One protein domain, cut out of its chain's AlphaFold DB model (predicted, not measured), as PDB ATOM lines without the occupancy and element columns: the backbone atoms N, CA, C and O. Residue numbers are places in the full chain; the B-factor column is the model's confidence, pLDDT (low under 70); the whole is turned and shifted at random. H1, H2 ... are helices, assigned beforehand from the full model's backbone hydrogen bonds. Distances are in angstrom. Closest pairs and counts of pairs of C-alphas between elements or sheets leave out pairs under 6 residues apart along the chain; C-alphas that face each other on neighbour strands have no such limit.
ATOM      1  N   ALA A  76      41.688 -17.487  29.317       96.69
ATOM      2  CA  ALA A  76      40.536 -16.650  29.643       96.69
ATOM      3  C   ALA A  76      40.960 -15.335  30.316       96.69
ATOM      4  O   ALA A  76      40.490 -14.270  29.924       96.69
ATOM      5  N   GLU A  77      41.895 -15.383  31.270       95.69
ATOM      6  CA  GLU A  77      42.442 -14.170  31.889       95.69
ATOM      7  C   GLU A  77      43.279 -13.353  30.904       95.69
ATOM      8  O   GLU A  77      43.162 -12.129  30.869       95.69
ATOM      9  N   ALA A  78      44.060 -14.004  30.037       95.06
ATOM     10  CA  ALA A  78      44.830 -13.315  29.005       95.06
ATOM     11  C   ALA A  78      43.934 -12.482  28.069       95.06
ATOM     12  O   ALA A  78      44.288 -11.347  27.747       95.06
ATOM     13  N   ALA A  79      42.760 -13.002  27.696       95.62
ATOM     14  CA  ALA A  79      41.785 -12.300  26.858       95.62
ATOM     15  C   ALA A  79      41.140 -11.079  27.545       95.62
ATOM     16  O   ALA A  79      40.631 -10.189  26.864       95.62
ATOM     17  N   ARG A  80      41.165 -11.011  28.883       96.31
ATOM     18  CA  ARG A  80      40.598  -9.902  29.672       96.31
ATOM     19  C   ARG A  80      41.566  -8.734  29.867       96.31
ATOM     20  O   ARG A  80      41.147  -7.679  30.344       96.31
ATOM     21  N   ARG A  81      42.851  -8.903  29.539       97.25
ATOM     22  CA  ARG A  81      43.890  -7.890  29.782       97.25
ATOM     23  C   ARG A  81      43.628  -6.653  28.908       97.25
ATOM     24  O   ARG A  81      43.571  -6.784  27.686       97.25
ATOM     25  N   PRO A  82      43.478  -5.447  29.484       97.50
ATOM     26  CA  PRO A  82      43.207  -4.245  28.702       97.50
ATOM     27  C   PRO A  82      44.480  -3.680  28.069       97.50
ATOM     28  O   PRO A  82      45.590  -3.895  28.557       97.50
ATOM     29  N   GLY A  83      44.321  -2.896  27.002       97.50
ATOM     30  CA  GLY A  83      45.389  -2.031  26.499       97.50
ATOM     31  C   GLY A  83      45.639  -0.814  27.404       97.50
ATOM     32  O   GLY A  83      44.914  -0.573  28.364       97.50
ATOM     33  N   ALA A  84      46.653  -0.012  27.063       97.88
ATOM     34  CA  ALA A  84      47.027   1.173  27.844       97.88
ATOM     35  C   ALA A  84      46.015   2.337  27.748       97.88
ATOM     36  O   ALA A  84      45.860   3.093  28.704       97.88
ATOM     37  N   ARG A  85      45.318   2.500  26.608       97.62
ATOM     38  CA  ARG A  85      44.302   3.555  26.430       97.62
ATOM     39  C   ARG A  85      43.012   3.189  27.160       97.62
ATOM     40  O   ARG A  85      42.496   2.088  26.981       97.62
ATOM     41  N   THR A  86      42.456   4.143  27.902       97.50
ATOM     42  CA  THR A  86      41.106   4.039  28.472       97.50
ATOM     43  C   THR A  86      40.118   4.922  27.706       97.50
ATOM     44  O   THR A  86      40.489   5.616  26.760       97.50
ATOM     45  N   ARG A  87      38.843   4.918  28.122       97.25
ATOM     46  CA  ARG A  87      37.824   5.847  27.599       97.25
ATOM     47  C   ARG A  87      38.027   7.302  28.038       97.25
ATOM     48  O   ARG A  87      37.368   8.183  27.500       97.25
ATOM     49  N   TYR A  88      38.865   7.550  29.044       97.50
ATOM     50  CA  TYR A  88      39.105   8.883  29.585       97.50
ATOM     51  C   TYR A  88      40.384   9.458  28.980       97.50
ATOM     52  O   TYR A  88      41.423   8.800  28.983       97.50
ATOM     53  N   ALA A  89      40.316  10.698  28.494       94.81
ATOM     54  CA  ALA A  89      41.425  11.343  27.788       94.81
ATOM     55  C   ALA A  89      42.688  11.524  28.651       94.81
ATOM     56  O   ALA A  89      43.786  11.614  28.119       94.81
ATOM     57  N   ASN A  90      42.533  11.559  29.974       96.44
ATOM     58  CA  ASN A  90      43.590  11.813  30.948       96.44
ATOM     59  C   ASN A  90      43.893  10.603  31.852       96.44
ATOM     60  O   ASN A  90      44.511  10.776  32.900       96.44
ATOM     61  N   LEU A  91      43.446   9.394  31.485       97.81
ATOM     62  CA  LEU A  91      43.726   8.171  32.242       97.81
ATOM     63  C   LEU A  91      44.289   7.081  31.331       97.81
ATOM     64  O   LEU A  91      43.647   6.656  30.365       97.81
ATOM     65  N   LEU A  92      45.465   6.583  31.697       98.38
ATOM     66  CA  LEU A  92      46.166   5.494  31.026       98.38
ATOM     67  C   LEU A  92      46.443   4.367  32.024       98.38
ATOM     68  O   LEU A  92      46.566   4.606  33.224       98.38
ATOM     69  N   LEU A  93      46.534   3.139  31.521       98.38
ATOM     70  CA  LEU A  93      46.861   1.954  32.312       98.38
ATOM     71  C   LEU A  93      48.287   1.502  32.015       98.38
ATOM     72  O   LEU A  93      48.686   1.410  30.853       98.38
ATOM     73  N   ALA A  94      49.020   1.172  33.075       98.19
ATOM     74  CA  ALA A  94      50.337   0.565  33.003       98.19
ATOM     75  C   ALA A  94      50.474  -0.532  34.067       98.19
ATOM     76  O   ALA A  94      49.890  -0.450  35.149       98.19
ATOM     77  N   GLY A  95      51.243  -1.563  33.738       97.00
ATOM     78  CA  GLY A  95      51.501  -2.721  34.587       97.00
ATOM     79  C   GLY A  95      51.584  -4.006  33.773       97.00
ATOM     80  O   GLY A  95      51.009  -4.115  32.686       97.00
ATOM     81  N   ASP A  96      52.291  -4.997  34.297       96.38
ATOM     82  CA  ASP A  96      52.422  -6.320  33.682       96.38
ATOM     83  C   ASP A  96      51.082  -7.027  33.415       96.38
ATOM     84  O   ASP A  96      50.984  -7.807  32.472       96.38
ATOM     85  N   TRP A  97      50.032  -6.709  34.169       96.06
ATOM     86  CA  TRP A  97      48.669  -7.211  33.979       96.06
ATOM     87  C   TRP A  97      47.955  -6.655  32.735       96.06
ATOM     88  O   TRP A  97      46.983  -7.247  32.270       96.06
ATOM     89  N   THR A  98      48.437  -5.567  32.130       97.06
ATOM     90  CA  THR A  98      47.898  -5.043  30.855       97.06
ATOM     91  C   THR A  98      48.255  -5.951  29.669       97.06
ATOM     92  O   THR A  98      49.069  -6.859  29.802       97.06
ATOM     93  N   ALA A  99      47.660  -5.751  28.490       97.00
ATOM     94  CA  ALA A  99      47.895  -6.550  27.283       97.00
ATOM     95  C   ALA A  99      49.276  -6.277  26.650       97.00
ATOM     96  O   ALA A  99      49.398  -5.649  25.597       97.00
ATOM     97  N   THR A 100      50.338  -6.758  27.298       95.81
ATOM     98  CA  THR A 100      51.735  -6.531  26.886       95.81
ATOM     99  C   THR A 100      52.217  -7.503  25.812       95.81
ATOM    100  O   THR A 100      53.246  -7.255  25.192       95.81
ATOM    101  N   GLY A 101      51.502  -8.614  25.598       94.12
ATOM    102  CA  GLY A 101      51.961  -9.740  24.777       94.12
ATOM    103  C   GLY A 101      53.009 -10.626  25.464       94.12
ATOM    104  O   GLY A 101      53.520 -11.546  24.837       94.12
ATOM    105  N   LEU A 102      53.324 -10.361  26.736       94.81
ATOM    106  CA  LEU A 102      54.224 -11.154  27.576       94.81
ATOM    107  C   LEU A 102      53.466 -11.688  28.808       94.81
ATOM    108  O   LEU A 102      52.416 -11.129  29.167       94.81
ATOM    109  N   PRO A 103      53.970 -12.736  29.487       92.81
ATOM    110  CA  PRO A 103      53.494 -13.109  30.821       92.81
ATOM    111  C   PRO A 103      53.668 -11.964  31.836       92.81
ATOM    112  O   PRO A 103      54.372 -10.984  31.564       92.81
ATOM    113  N   ALA A 104      53.041 -12.091  33.011       94.31
ATOM    114  CA  ALA A 104      53.187 -11.142  34.116       94.31
ATOM    115  C   ALA A 104      54.637 -11.144  34.627       94.31
ATOM    116  O   ALA A 104      55.059 -12.067  35.318       94.31
ATOM    117  N   THR A 105      55.438 -10.180  34.179       94.94
ATOM    118  CA  THR A 105      56.894 -10.156  34.361       94.94
ATOM    119  C   THR A 105      57.388  -8.721  34.479       94.94
ATOM    120  O   THR A 105      56.705  -7.779  34.065       94.94
ATOM    121  N   ILE A 106      58.620  -8.556  34.966       96.94
ATOM    122  CA  ILE A 106      59.314  -7.262  34.991       96.94
ATOM    123  C   ILE A 106      59.361  -6.645  33.583       96.94
ATOM    124  O   ILE A 106      58.987  -5.487  33.415       96.94
ATOM    125  N   GLU A 107      59.718  -7.423  32.558       97.75
ATOM    126  CA  GLU A 107      59.736  -6.953  31.165       97.75
ATOM    127  C   GLU A 107      58.339  -6.527  30.683       97.75
ATOM    128  O   GLU A 107      58.177  -5.488  30.044       97.75
ATOM    129  N   GLY A 108      57.296  -7.280  31.054       96.75
ATOM    130  CA  GLY A 108      55.907  -6.893  30.813       96.75
ATOM    131  C   GLY A 108      55.566  -5.534  31.434       96.75
ATOM    132  O   GLY A 108      54.998  -4.678  30.755       96.75
ATOM    133  N   SER A 109      55.954  -5.310  32.691       97.38
ATOM    134  CA  SER A 109      55.764  -4.030  33.385       97.38
ATOM    135  C   SER A 109      56.487  -2.879  32.683       97.38
ATOM    136  O   SER A 109      55.867  -1.850  32.412       97.38
ATOM    137  N   ILE A 110      57.762  -3.065  32.321       98.12
ATOM    138  CA  ILE A 110      58.573  -2.056  31.620       98.12
ATOM    139  C   ILE A 110      57.934  -1.702  30.274       98.12
ATOM    140  O   ILE A 110      57.669  -0.530  29.987       98.12
ATOM    141  N   ARG A 111      57.615  -2.713  29.459       97.88
ATOM    142  CA  ARG A 111      56.977  -2.526  28.152       97.88
ATOM    143  C   ARG A 111      55.628  -1.820  28.268       97.88
ATOM    144  O   ARG A 111      55.315  -0.963  27.440       97.88
ATOM    145  N   SER A 112      54.830  -2.176  29.275       98.19
ATOM    146  CA  SER A 112      53.541  -1.538  29.546       98.19
ATOM    147  C   SER A 112      53.701  -0.057  29.893       98.19
ATOM    148  O   SER A 112      53.049   0.787  29.277       98.19
ATOM    149  N   GLY A 113      54.615   0.264  30.814       98.31
ATOM    150  CA  GLY A 113      54.912   1.639  31.219       98.31
ATOM    151  C   GLY A 113      55.372   2.503  30.046       98.31
ATOM    152  O   GLY A 113      54.798   3.563  29.803       98.31
ATOM    153  N   ASN A 114      56.323   2.003  29.250       98.25
ATOM    154  CA  ASN A 114      56.777   2.683  28.035       98.25
ATOM    155  C   ASN A 114      55.620   2.925  27.060       98.25
ATOM    156  O   ASN A 114      55.471   4.024  26.529       98.25
ATOM    157  N   ARG A 115      54.748   1.927  26.851       97.94
ATOM    158  CA  ARG A 115      53.589   2.089  25.969       97.94
ATOM    159  C   ARG A 115      52.619   3.147  26.482       97.94
ATOM    160  O   ARG A 115      52.142   3.932  25.669       97.94
ATOM    161  N   ALA A 116      52.324   3.185  27.777       98.19
ATOM    162  CA  ALA A 116      51.481   4.231  28.348       98.19
ATOM    163  C   ALA A 116      52.105   5.622  28.130       98.19
ATOM    164  O   ALA A 116      51.426   6.512  27.631       98.19
ATOM    165  N   ALA A 117      53.406   5.779  28.387       97.88
ATOM    166  CA  ALA A 117      54.108   7.050  28.214       97.88
ATOM    167  C   ALA A 117      54.059   7.590  26.770       97.88
ATOM    168  O   ALA A 117      53.897   8.788  26.583       97.88
ATOM    169  N   THR A 118      54.112   6.729  25.743       97.38
ATOM    170  CA  THR A 118      54.012   7.159  24.324       97.38
ATOM    171  C   THR A 118      52.644   7.714  23.905       97.38
ATOM    172  O   THR A 118      52.480   8.150  22.768       97.38
ATOM    173  N   LEU A 119      51.637   7.626  24.776       95.44
ATOM    174  CA  LEU A 119      50.265   8.062  24.503       95.44
ATOM    175  C   LEU A 119      49.914   9.383  25.198       95.44
ATOM    176  O   LEU A 119      48.778   9.836  25.031       95.44
TER     177      LEU A 119
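What this domain is: This is residues 76 to 119 of the 120 residues of the protein "Hydroxysqualene dehydroxylase" of Beijerinckiaceae bacterium RH AL1 (UniProt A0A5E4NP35). This is a flat domain with little regular structure, in which a long looping link runs out from the short helix H1, folds back near residues 87 to 90 and returns to the longer helix H2 on the other side. The printed part has 44 residues with two named helices, H1 then H2, and no named strand. Its class is all helix, though under half of the residues are in named elements. It is compact, with a radius of gyration of the C-alphas of 10.0 A and spans of 27 by 22 by 10 A.

Where its parts are: Find C-alpha 76 at (40.536, -16.650, 29.643), where H1, residues 76 to 80, begins. Further on, H2, residues 106 to 117, starts at (59.314, -7.262, 34.991) and runs 16.7 A to C-alpha 117 at (54.108, 7.050, 28.214).

How they stand to each other: H1 and H2 are apart. In both helices every O i to N i+4 pair is within hydrogen-bond range.

The domain as a whole: The C-alphas of Ala 76 and Asn 90, the two farthest apart, are 28.7 A from each other. The link from H1 to H2, residues 81 to 105, is long. The printed part has no cut, and no printed residue is under 70 in pLDDT.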